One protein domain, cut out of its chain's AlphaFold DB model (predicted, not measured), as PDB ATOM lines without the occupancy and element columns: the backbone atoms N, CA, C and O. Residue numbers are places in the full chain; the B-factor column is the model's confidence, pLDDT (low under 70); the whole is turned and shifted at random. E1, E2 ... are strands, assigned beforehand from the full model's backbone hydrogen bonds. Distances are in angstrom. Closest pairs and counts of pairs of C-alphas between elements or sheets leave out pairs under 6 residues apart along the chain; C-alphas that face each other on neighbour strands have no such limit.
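What this domain is: This is residues 150 to 239 of the 583 residues of an uncharacterized protein of Xylaria multiplex (UniProt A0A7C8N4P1). Little regular structure: long loops surround a small three-strand sheet, E1-E3-E2, whose E3 and E2 lie near the middle, with a separate two-strand ribbon, E4-E5, to one side. The 90 printed residues, 15 of them in named elements, hold E1 to E5 in chain order and no named helix; both sheets are antiparallel, the class all strand. The whole is compact, radius of gyration of the C-alphas 12.1 A, spanning 34 by 30 by 21 A.

How they stand to each other: Inner strand E3, residues 197 to 199, is antiparallel to E1, residues 160 to 162, with N 162 and O 197 2.8 A apart. E3 forms a hairpin with E2, residues 179 to 181; N 198 and O 180 are 2.8 A apart. E4, residues 207 to 209, and E5, residues 229 to 231, form another hairpin, N 209 to O 229 2.8 A. E3 and E5 are apart.

Where its parts are: E1 measures 6.5 A, from C-alpha 160 at (47.837, 42.106, 31.034); E2 6.1 A; E3, E4 and E5 6.6 A each, E5 ending with C-alpha 231 at (43.706, 24.998, 35.174).

The domain as a whole: The printed part has no cut. Links E1-E2, E2-E3 and E4-E5 are long. Residues 163 to 169, 183 to 194, 217 to 221 and 224 have pLDDT under 70.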
ATOM      1  N   VAL A 150      42.998  19.005  27.612       93.25
ATOM      2  CA  VAL A 150      42.622  20.059  26.661       93.25
ATOM      3  C   VAL A 150      43.719  21.123  26.669       93.25
ATOM      4  O   VAL A 150      44.032  21.665  27.724       93.25
ATOM      5  N   ILE A 151      44.316  21.417  25.512       92.31
ATOM      6  CA  ILE A 151      45.284  22.514  25.369       92.31
ATOM      7  C   ILE A 151      44.504  23.801  25.101       92.31
ATOM      8  O   ILE A 151      43.719  23.861  24.154       92.31
ATOM      9  N   ILE A 152      44.722  24.817  25.934       93.06
ATOM     10  CA  ILE A 152      44.074  26.123  25.823       93.06
ATOM     11  C   ILE A 152      44.958  27.022  24.959       93.06
ATOM     12  O   ILE A 152      46.114  27.278  25.292       93.06
ATOM     13  N   THR A 153      44.419  27.512  23.845       91.44
ATOM     14  CA  THR A 153      45.110  28.504  23.016       91.44
ATOM     15  C   THR A 153      45.011  29.870  23.688       91.44
ATOM     16  O   THR A 153      43.913  30.397  23.843       91.44
ATOM     17  N   VAL A 154      46.154  30.441  24.067       90.94
ATOM     18  CA  VAL A 154      46.247  31.776  24.672       90.94
ATOM     19  C   VAL A 154      46.849  32.753  23.669       90.94
ATOM     20  O   VAL A 154      47.916  32.490  23.113       90.94
ATOM     21  N   ASP A 155      46.176  33.884  23.449       91.88
ATOM     22  CA  ASP A 155      46.770  35.026  22.750       91.88
ATOM     23  C   ASP A 155      47.581  35.857  23.745       91.88
ATOM     24  O   ASP A 155      47.055  36.722  24.451       91.88
ATOM     25  N   TRP A 156      48.881  35.573  23.799       87.06
ATOM     26  CA  TRP A 156      49.823  36.213  24.716       87.06
ATOM     27  C   TRP A 156      49.934  37.734  24.544       87.06
ATOM     28  O   TRP A 156      50.380  38.399  25.473       87.06
ATOM     29  N   ASN A 157      49.470  38.307  23.427       85.81
ATOM     30  CA  ASN A 157      49.447  39.763  23.226       85.81
ATOM     31  C   ASN A 157      48.293  40.460  23.964       85.81
ATOM     32  O   ASN A 157      48.297  41.681  24.098       85.81
ATOM     33  N   THR A 158      47.289  39.701  24.410       88.06
ATOM     34  CA  THR A 158      46.123  40.227  25.148       88.06
ATOM     35  C   THR A 158      46.278  40.115  26.661       88.06
ATOM     36  O   THR A 158      45.467  40.647  27.419       88.06
ATOM     37  N   VAL A 159      47.319  39.416  27.105       88.69
ATOM     38  CA  VAL A 159      47.636  39.215  28.512       88.69
ATOM     39  C   VAL A 159      48.034  40.557  29.130       88.69
ATOM     40  O   VAL A 159      48.741  41.348  28.508       88.69
ATOM     41  N   SER A 160      47.567  40.838  30.346       88.88
ATOM     42  CA  SER A 160      47.837  42.106  31.034       88.88
ATOM     43  C   SER A 160      48.176  41.888  32.506       88.88
ATOM     44  O   SER A 160      47.700  40.941  33.137       88.88
ATOM     45  N   ALA A 161      49.024  42.757  33.057       86.31
ATOM     46  CA  ALA A 161      49.301  42.785  34.487       86.31
ATOM     47  C   ALA A 161      48.144  43.455  35.234       86.31
ATOM     48  O   ALA A 161      47.640  44.500  34.824       86.31
ATOM     49  N   SER A 162      47.765  42.872  36.365       81.81
ATOM     50  CA  SER A 162      46.842  43.459  37.324       81.81
ATOM     51  C   SER A 162      47.589  43.797  38.604       81.81
ATOM     52  O   SER A 162      48.206  42.934  39.228       81.81
ATOM     53  N   THR A 163      47.507  45.062  39.004       69.94
ATOM     54  CA  THR A 163      48.108  45.614  40.228       69.94
ATOM     55  C   THR A 163      47.130  45.635  41.402       69.94
ATOM     56  O   THR A 163      47.352  46.324  42.394       69.94
ATOM     57  N   THR A 164      46.004  44.919  41.308       61.84
ATOM     58  CA  THR A 164      45.030  44.918  42.403       61.84
ATOM     59  C   THR A 164      45.630  44.216  43.620       61.84
ATOM     60  O   THR A 164      45.828  43.010  43.625       61.84
ATOM     61  N   SER A 165      45.895  44.984  44.677       54.34
ATOM     62  CA  SER A 165      46.577  44.572  45.917       54.34
ATOM     63  C   SER A 165      45.884  43.451  46.710       54.34
ATOM     64  O   SER A 165      46.400  42.983  47.723       54.34
ATOM     65  N   SER A 166      44.718  42.985  46.253       56.97
ATOM     66  CA  SER A 166      43.967  41.847  46.790       56.97
ATOM     67  C   SER A 166      44.149  40.541  45.998       56.97
ATOM     68  O   SER A 166      43.460  39.559  46.286       56.97
ATOM     69  N   VAL A 167      45.027  40.503  44.988       59.34
ATOM     70  CA  VAL A 167      45.149  39.364  44.058       59.34
ATOM     71  C   VAL A 167      45.943  38.189  44.621       59.34
ATOM     72  O   VAL A 167      45.761  37.069  44.154       59.34
ATOM     73  N   ALA A 168      46.715  38.374  45.694       58.25
ATOM     74  CA  ALA A 168      47.475  37.287  46.321       58.25
ATOM     75  C   ALA A 168      46.628  36.037  46.680       58.25
ATOM     76  O   ALA A 168      47.178  34.943  46.794       58.25
ATOM     77  N   SER A 169      45.303  36.179  46.832       62.59
ATOM     78  CA  SER A 169      44.360  35.066  47.023       62.59
ATOM     79  C   SER A 169      43.260  34.954  45.959       62.59
ATOM     80  O   SER A 169      42.454  34.027  46.028       62.59
ATOM     81  N   ALA A 170      43.161  35.900  45.022       71.12
ATOM     82  CA  ALA A 170      42.118  35.873  44.000       71.12
ATOM     83  C   ALA A 170      42.576  35.000  42.832       71.12
ATOM     84  O   ALA A 170      43.562  35.308  42.171       71.12
ATOM     85  N   THR A 171      41.851  33.917  42.564       82.56
ATOM     86  CA  THR A 171      42.141  33.053  41.413       82.56
ATOM     87  C   THR A 171      41.524  33.573  40.122       82.56
ATOM     88  O   THR A 171      41.913  33.108  39.059       82.56
ATOM     89  N   HIS A 172      40.598  34.539  40.202       89.12
ATOM     90  CA  HIS A 172      39.880  35.101  39.059       89.12
ATOM     91  C   HIS A 172      39.641  36.611  39.197       89.12
ATOM     92  O   HIS A 172      39.502  37.121  40.313       89.12
ATOM     93  N   ASP A 173      39.573  37.318  38.067       89.31
ATOM     94  CA  ASP A 173      39.189  38.732  38.003       89.31
ATOM     95  C   ASP A 173      37.657  38.912  38.051       89.31
ATOM     96  O   ASP A 173      36.888  37.953  38.153       89.31
ATOM     97  N   SER A 174      37.177  40.158  37.964       89.62
ATOM     98  CA  SER A 174      35.733  40.449  37.948       89.62
ATOM     99  C   SER A 174      34.991  39.888  36.727       89.62
ATOM    100  O   SER A 174      33.761  39.840  36.742       89.62
ATOM    101  N   ASN A 175      35.714  39.483  35.680       88.94
ATOM    102  CA  ASN A 175      35.172  38.873  34.467       88.94
ATOM    103  C   ASN A 175      35.197  37.335  34.527       88.94
ATOM    104  O   ASN A 175      34.717  36.684  33.598       88.94
ATOM    105  N   GLY A 176      35.724  36.751  35.610       88.19
ATOM    106  CA  GLY A 176      35.893  35.309  35.752       88.19
ATOM    107  C   GLY A 176      37.079  34.754  34.963       88.19
ATOM    108  O   GLY A 176      37.092  33.562  34.667       88.19
ATOM    109  N   TRP A 177      38.052  35.590  34.593       91.75
ATOM    110  CA  TRP A 177      39.295  35.153  33.956       91.75
ATOM    111  C   TRP A 177      40.342  34.800  35.005       91.75
ATOM    112  O   TRP A 177      40.442  35.516  36.002       91.75
ATOM    113  N   PRO A 178      41.130  33.732  34.798       88.62
ATOM    114  CA  PRO A 178      42.111  33.291  35.774       88.62
ATOM    115  C   PRO A 178      43.190  34.356  35.987       88.62
ATOM    116  O   PRO A 178      43.685  34.958  35.026       88.62
ATOM    117  N   ILE A 179      43.566  34.554  37.251       90.44
ATOM    118  CA  ILE A 179      44.696  35.391  37.644       90.44
ATOM    119  C   ILE A 179      45.847  34.501  38.105       90.44
ATOM    120  O   ILE A 179      45.701  33.676  39.009       90.44
ATOM    121  N   ILE A 180      47.009  34.686  37.488       87.94
ATOM    122  CA  ILE A 180      48.254  34.011  37.853       87.94
ATOM    123  C   ILE A 180      49.026  34.939  38.801       87.94
ATOM    124  O   ILE A 180      49.544  35.957  38.340       87.94
ATOM    125  N   PRO A 181      49.100  34.650  40.111       84.25
ATOM    126  CA  PRO A 181      49.789  35.519  41.062       84.25
ATOM    127  C   PRO A 181      51.299  35.582  40.794       84.25
ATOM    128  O   PRO A 181      51.914  34.573  40.442       84.25
ATOM    129  N   PHE A 182      51.914  36.739  41.058       82.62
ATOM    130  CA  PHE A 182      53.371  36.949  40.939       82.62
ATOM    131  C   PHE A 182      54.214  36.195  41.991       82.62
ATOM    132  O   PHE A 182      55.433  36.314  42.015       82.62
ATOM    133  N   ASN A 183      53.593  35.380  42.852       69.12
ATOM    134  CA  ASN A 183      54.260  34.703  43.973       69.12
ATOM    135  C   ASN A 183      55.292  33.639  43.559       69.12
ATOM    136  O   ASN A 183      56.081  33.212  44.398       69.12
ATOM    137  N   ASN A 184      55.291  33.204  42.299       61.03
ATOM    138  CA  ASN A 184      56.291  32.286  41.766       61.03
ATOM    139  C   ASN A 184      57.179  33.074  40.793       61.03
ATOM    140  O   ASN A 184      56.654  33.653  39.842       61.03
ATOM    141  N   CYS A 185      58.505  33.068  40.992       55.31
ATOM    142  CA  CYS A 185      59.524  33.837  40.242       55.31
ATOM    143  C   CYS A 185      59.584  33.593  38.713       55.31
ATOM    144  O   CYS A 185      60.538  33.984  38.044       55.31
ATOM    145  N   TRP A 186      58.581  32.940  38.134       66.75
ATOM    146  CA  TRP A 186      58.359  32.855  36.694       66.75
ATOM    147  C   TRP A 186      57.816  34.163  36.099       66.75
ATOM    148  O   TRP A 186      57.978  34.393  34.898       66.75
ATOM    149  N   PHE A 187      57.220  35.022  36.934       68.94
ATOM    150  CA  PHE A 187      56.629  36.307  36.556       68.94
ATOM    151  C   PHE A 187      57.168  37.425  37.461       68.94
ATOM    152  O   PHE A 187      56.484  37.890  38.369       68.94
ATOM    153  N   CYS A 188      58.419  37.830  37.250       56.94
ATOM    154  CA  CYS A 188      59.028  38.921  38.008       56.94
ATOM    155  C   CYS A 188      58.866  40.228  37.233       56.94
ATOM    156  O   CYS A 188      59.690  40.558  36.381       56.94
ATOM    157  N   LEU A 189      57.817  40.995  37.536       63.16
ATOM    158  CA  LEU A 189      57.818  42.407  37.164       63.16
ATOM    159  C   LEU A 189      58.855  43.142  38.032       63.16
ATOM    160  O   LEU A 189      58.860  42.945  39.253       63.16
ATOM    161  N   PRO A 190      59.710  44.000  37.451       49.91
ATOM    162  CA  PRO A 190      60.568  44.873  38.242       49.91
ATOM    163  C   PRO A 190      59.683  45.781  39.117       49.91
ATOM    164  O   PRO A 190      58.920  46.587  38.594       49.91
ATOM    165  N   GLY A 191      59.743  45.598  40.443       55.78
ATOM    166  CA  GLY A 191      59.016  46.406  41.439       55.78
ATOM    167  C   GLY A 191      57.770  45.771  42.085       55.78
ATOM    168  O   GLY A 191      57.130  46.409  42.915       55.78
ATOM    169  N   GLY A 192      57.399  44.530  41.752       53.53
ATOM    170  CA  GLY A 192      56.125  43.934  42.185       53.53
ATOM    171  C   GLY A 192      56.164  43.095  43.471       53.53
ATOM    172  O   GLY A 192      55.935  41.894  43.389       53.53
ATOM    173  N   ASN A 193      56.388  43.690  44.649       56.94
ATOM    174  CA  ASN A 193      56.151  42.990  45.932       56.94
ATOM    175  C   ASN A 193      54.698  43.121  46.441       56.94
ATOM    176  O   ASN A 193      54.292  42.393  47.347       56.94
ATOM    177  N   ASP A 194      53.887  43.983  45.824       62.19
ATOM    178  CA  ASP A 194      52.541  44.315  46.301       62.19
ATOM    179  C   ASP A 194      51.440  43.556  45.539       62.19
ATOM    180  O   ASP A 194      50.621  44.124  44.821       62.19
ATOM    181  N   GLY A 195      51.412  42.230  45.705       70.25
ATOM    182  CA  GLY A 195      50.181  41.431  45.622       70.25
ATOM    183  C   GLY A 195      49.399  41.409  44.301       70.25
ATOM    184  O   GLY A 195      48.191  41.199  44.363       70.25
ATOM    185  N   GLY A 196      50.045  41.597  43.145       82.19
ATOM    186  CA  GLY A 196      49.422  41.526  41.815       82.19
ATOM    187  C   GLY A 196      49.467  40.145  41.135       82.19
ATOM    188  O   GLY A 196      49.989  39.165  41.674       82.19
ATOM    189  N   GLY A 197      48.942  40.075  39.912       88.38
ATOM    190  CA  GLY A 197      49.036  38.887  39.061       88.38
ATOM    191  C   GLY A 197      48.747  39.175  37.590       88.38
ATOM    192  O   GLY A 197      48.378  40.288  37.219       88.38
ATOM    193  N   ILE A 198      48.917  38.171  36.739       89.81
ATOM    194  CA  ILE A 198      48.668  38.252  35.298       89.81
ATOM    195  C   ILE A 198      47.260  37.751  34.985       89.81
ATOM    196  O   ILE A 198      46.906  36.637  35.369       89.81
ATOM    197  N   ILE A 199      46.477  38.550  34.259       91.88
ATOM    198  CA  ILE A 199      45.148  38.172  33.768       91.88
ATOM    199  C   ILE A 199      45.293  37.597  32.359       91.88
ATOM    200  O   ILE A 199      45.907  38.232  31.497       91.88
ATOM    201  N   ILE A 200      44.695  36.426  32.115       91.94
ATOM    202  CA  ILE A 200      44.626  35.815  30.780       91.94
ATOM    203  C   ILE A 200      43.186  35.894  30.249       91.94
ATOM    204  O   ILE A 200      42.350  35.058  30.611       91.94
ATOM    205  N   PRO A 201      42.872  36.876  29.382       91.06
ATOM    206  CA  PRO A 201      41.522  37.060  28.877       91.06
ATOM    207  C   PRO A 201      40.999  35.862  28.088       91.06
ATOM    208  O   PRO A 201      41.719  35.235  27.312       91.06
ATOM    209  N   GLY A 202      39.708  35.572  28.249       90.06
ATOM    210  CA  GLY A 202      39.001  34.581  27.434       90.06
ATOM    211  C   GLY A 202      39.259  33.121  27.811       90.06
ATOM    212  O   GLY A 202      38.637  32.230  27.230       90.06
ATOM    213  N   VAL A 203      40.111  32.857  28.803       89.69
ATOM    214  CA  VAL A 203      40.305  31.510  29.334       89.69
ATOM    215  C   VAL A 203      39.245  31.231  30.393       89.69
ATOM    216  O   VAL A 203      39.185  31.902  31.417       89.69
ATOM    217  N   THR A 204      38.385  30.245  30.133       86.25
ATOM    218  CA  THR A 204      37.371  29.771  31.084       86.25
ATOM    219  C   THR A 204      37.344  28.242  31.068       86.25
ATOM    220  O   THR A 204      37.202  27.629  30.009       86.25
ATOM    221  N   GLY A 205      37.499  27.620  32.239       88.25
ATOM    222  CA  GLY A 205      37.436  26.165  32.416       88.25
ATOM    223  C   GLY A 205      38.788  25.427  32.426       88.25
ATOM    224  O   GLY A 205      39.846  26.048  32.318       88.25
ATOM    225  N   PRO A 206      38.748  24.088  32.577       93.81
ATOM    226  CA  PRO A 206      39.935  23.264  32.768       93.81
ATOM    227  C   PRO A 206      40.748  23.097  31.488       93.81
ATOM    228  O   PRO A 206      40.204  22.935  30.393       93.81
ATOM    229  N   GLY A 207      42.066  23.025  31.640       94.69
ATOM    230  CA  GLY A 207      42.980  22.737  30.540       94.69
ATOM    231  C   GLY A 207      44.409  23.162  30.834       94.69
ATOM    232  O   GLY A 207      44.723  23.638  31.919       94.69
ATOM    233  N   THR A 208      45.293  22.973  29.866       93.75
ATOM    234  CA  THR A 208      46.707  23.325  29.990       93.75
ATOM    235  C   THR A 208      47.011  24.531  29.117       93.75
ATOM    236  O   THR A 208      46.842  24.477  27.897       93.75
ATOM    237  N   ILE A 209      47.489  25.601  29.743       93.62
ATOM    238  CA  ILE A 209      48.045  26.775  29.081       93.62
ATOM    239  C   ILE A 209      49.500  26.445  28.714       93.62
ATOM    240  O   ILE A 209      50.305  26.176  29.615       93.62
ATOM    241  N   PRO A 210      49.855  26.401  27.417       93.38
ATOM    242  CA  PRO A 210      51.229  26.162  26.995       93.38
ATOM    243  C   PRO A 210      52.114  27.365  27.349       93.38
ATOM    244  O   PRO A 210      51.592  28.468  27.481       93.38
ATOM    245  N   PRO A 211      53.439  27.194  27.468       90.19
ATOM    246  CA  PRO A 211      54.350  28.321  27.646       90.19
ATOM    247  C   PRO A 211      54.242  29.340  26.495       90.19
ATOM    248  O   PRO A 211      53.884  28.952  25.373       90.19
ATOM    249  N   PRO A 212      54.561  30.625  26.740       86.62
ATOM    250  CA  PRO A 212      54.590  31.632  25.689       86.62
ATOM    251  C   PRO A 212      55.549  31.221  24.557       86.62
ATOM    252  O   PRO A 212      56.649  30.730  24.831       86.62
ATOM    253  N   PRO A 213      55.159  31.394  23.279       86.00
ATOM    254  CA  PRO A 213      56.048  31.141  22.154       86.00
ATOM    255  C   PRO A 213      57.318  32.010  22.224       86.00
ATOM    256  O   PRO A 213      57.238  33.168  22.647       86.00
ATOM    257  N   PRO A 214      58.473  31.510  21.747       79.69
ATOM    258  CA  PRO A 214      59.675  32.327  21.601       79.69
ATOM    259  C   PRO A 214      59.390  33.572  20.744       79.69
ATOM    260  O   PRO A 214      58.872  33.444  19.635       79.69
ATOM    261  N   GLY A 215      59.728  34.763  21.246       76.12
ATOM    262  CA  GLY A 215      59.591  36.031  20.513       76.12
ATOM    263  C   GLY A 215      58.398  36.914  20.900       76.12
ATOM    264  O   GLY A 215      58.277  38.010  20.359       76.12
ATOM    265  N   ILE A 216      57.543  36.502  21.845       75.69
ATOM    266  CA  ILE A 216      56.610  37.437  22.493       75.69
ATOM    267  C   ILE A 216      57.436  38.338  23.426       75.69
ATOM    268  O   ILE A 216      57.943  37.872  24.445       75.69
ATOM    269  N   ALA A 217      57.621  39.606  23.044       56.19
ATOM    270  CA  ALA A 217      58.431  40.565  23.790       56.19
ATOM    271  C   ALA A 217      57.853  40.824  25.192       56.19
ATOM    272  O   ALA A 217      56.658  41.065  25.366       56.19
ATOM    273  N   SER A 218      58.735  40.772  26.190       55.12
ATOM    274  CA  SER A 218      58.458  40.730  27.627       55.12
ATOM    275  C   SER A 218      57.995  42.062  28.224       55.12
ATOM    276  O   SER A 218      58.525  42.478  29.253       55.12
ATOM    277  N   SER A 219      56.985  42.732  27.657       59.12
ATOM    278  CA  SER A 219      56.394  43.916  28.311       59.12
ATOM    279  C   SER A 219      55.893  43.606  29.734       59.12
ATOM    280  O   SER A 219      55.814  44.498  30.571       59.12
ATOM    281  N   LEU A 220      55.622  42.325  30.022       65.75
ATOM    282  CA  LEU A 220      55.194  41.796  31.318       65.75
ATOM    283  C   LEU A 220      56.300  41.070  32.112       65.75
ATOM    284  O   LEU A 220      56.000  40.457  33.133       65.75
ATOM    285  N   GLY A 221      57.560  41.101  31.660       65.94
ATOM    286  CA  GLY A 221      58.681  40.492  32.393       65.94
ATOM    287  C   GLY A 221      58.651  38.957  32.457       65.94
ATOM    288  O   GLY A 221      59.051  38.368  33.459       65.94
ATOM    289  N   PHE A 222      58.152  38.286  31.413       75.00
ATOM    290  CA  PHE A 222      58.116  36.823  31.363       75.00
ATOM    291  C   PHE A 222      59.522  36.211  31.445       75.00
ATOM    292  O   PHE A 222      60.409  36.571  30.668       75.00
ATOM    293  N   SER A 223      59.704  35.229  32.335       71.44
ATOM    294  CA  SER A 223      60.870  34.345  32.281       71.44
ATOM    295  C   SER A 223      60.812  33.472  31.022       71.44
ATOM    296  O   SER A 223      59.750  32.976  30.644       71.44
ATOM    297  N   SER A 224      61.963  33.213  30.397       68.88
ATOM    298  CA  SER A 224      62.079  32.294  29.253       68.88
ATOM    299  C   SER A 224      61.765  30.829  29.606       68.88
ATOM    300  O   SER A 224      61.716  29.981  28.716       68.88
ATOM    301  N   ILE A 225      61.536  30.527  30.891       77.06
ATOM    302  CA  ILE A 225      61.364  29.175  31.441       77.06
ATOM    303  C   ILE A 225      60.023  29.045  32.187       77.06
ATOM    304  O   ILE A 225      59.935  28.405  33.234       77.06
ATOM    305  N   ILE A 226      58.955  29.671  31.689       83.19
ATOM    306  CA  ILE A 226      57.614  29.460  32.258       83.19
ATOM    307  C   ILE A 226      57.169  28.023  31.939       83.19
ATOM    308  O   ILE A 226      57.128  27.657  30.764       83.19
ATOM    309  N   PRO A 227      56.842  27.179  32.935       88.56
ATOM    310  CA  PRO A 227      56.257  25.874  32.660       88.56
ATOM    311  C   PRO A 227      54.805  26.019  32.184       88.56
ATOM    312  O   PRO A 227      54.151  27.034  32.407       88.56
ATOM    313  N   SER A 228      54.258  24.969  31.573       91.69
ATOM    314  CA  SER A 228      52.822  24.917  31.287       91.69
ATOM    315  C   SER A 228      51.997  25.003  32.577       91.69
ATOM    316  O   SER A 228      52.321  24.321  33.553       91.69
ATOM    317  N   ILE A 229      50.910  25.774  32.558       92.94
ATOM    318  CA  ILE A 229      50.017  25.974  33.709       92.94
ATOM    319  C   ILE A 229      48.753  25.151  33.482       92.94
ATOM    320  O   ILE A 229      48.126  25.272  32.429       92.94
ATOM    321  N   THR A 230      48.365  24.311  34.439       93.88
ATOM    322  CA  THR A 230      47.128  23.527  34.333       93.88
ATOM    323  C   THR A 230      46.034  24.180  35.161       93.88
ATOM    324  O   THR A 230      46.201  24.360  36.363       93.88
ATOM    325  N   LEU A 231      44.917  24.516  34.526       93.81
ATOM    326  CA  LEU A 231      43.706  24.998  35.174       93.81
ATOM    327  C   LEU A 231      42.813  23.816  35.559       93.81
ATOM    328  O   LEU A 231      42.575  22.922  34.735       93.81
ATOM    329  N   ASP A 232      42.326  23.813  36.798       92.94
ATOM    330  CA  ASP A 232      41.316  22.857  37.262       92.94
ATOM    331  C   ASP A 232      39.908  23.186  36.716       92.94
ATOM    332  O   ASP A 232      39.723  24.095  35.903       92.94
ATOM    333  N   SER A 233      38.897  22.409  37.116       91.75
ATOM    334  CA  SER A 233      37.501  22.614  36.696       91.75
ATOM    335  C   SER A 233      36.946  23.989  37.066       91.75
ATOM    336  O   SER A 233      36.039  24.484  36.395       91.75
ATOM    337  N   GLU A 234      37.491  24.593  38.112       89.12
ATOM    338  CA  GLU A 234      37.128  25.890  38.653       89.12
ATOM    339  C   GLU A 234      37.972  27.022  38.052       89.12
ATOM    340  O   GLU A 234      37.709  28.176  38.368       89.12
ATOM    341  N   GLY A 235      38.945  26.715  37.185       86.94
ATOM    342  CA  GLY A 235      39.852  27.684  36.571       86.94
ATOM    343  C   GLY A 235      41.042  28.077  37.450       86.94
ATOM    344  O   GLY A 235      41.794  28.981  37.088       86.94
ATOM    345  N   ASN A 236      41.259  27.418  38.592       88.31
ATOM    346  CA  ASN A 236      42.393  27.732  39.454       88.31
ATOM    347  C   ASN A 236      43.694  27.186  38.845       88.31
ATOM    348  O   ASN A 236      43.749  26.016  38.445       88.31
ATOM    349  N   PRO A 237      44.766  27.996  38.803       89.06
ATOM    350  CA  PRO A 237      46.042  27.556  38.271       89.06
ATOM    351  C   PRO A 237      46.743  26.593  39.232       89.06
ATOM    352  O   PRO A 237      46.915  26.864  40.420       89.06
ATOM    353  N   SER A 238      47.211  25.479  38.681       91.00
ATOM    354  CA  SER A 238      48.137  24.549  39.314       91.00
ATOM    355  C   SER A 238      49.451  24.533  38.538       91.00
ATOM    356  O   SER A 238      49.478  24.571  37.303       91.00
ATOM    357  N   TYR A 239      50.551  24.499  39.283       87.19
ATOM    358  CA  TYR A 239      51.904  24.528  38.743       87.19
ATOM    359  C   TYR A 239      52.570  23.168  38.967       87.19
ATOM    360  O   TYR A 239      52.319  22.534  39.999       87.19
TER     361      TYR A 239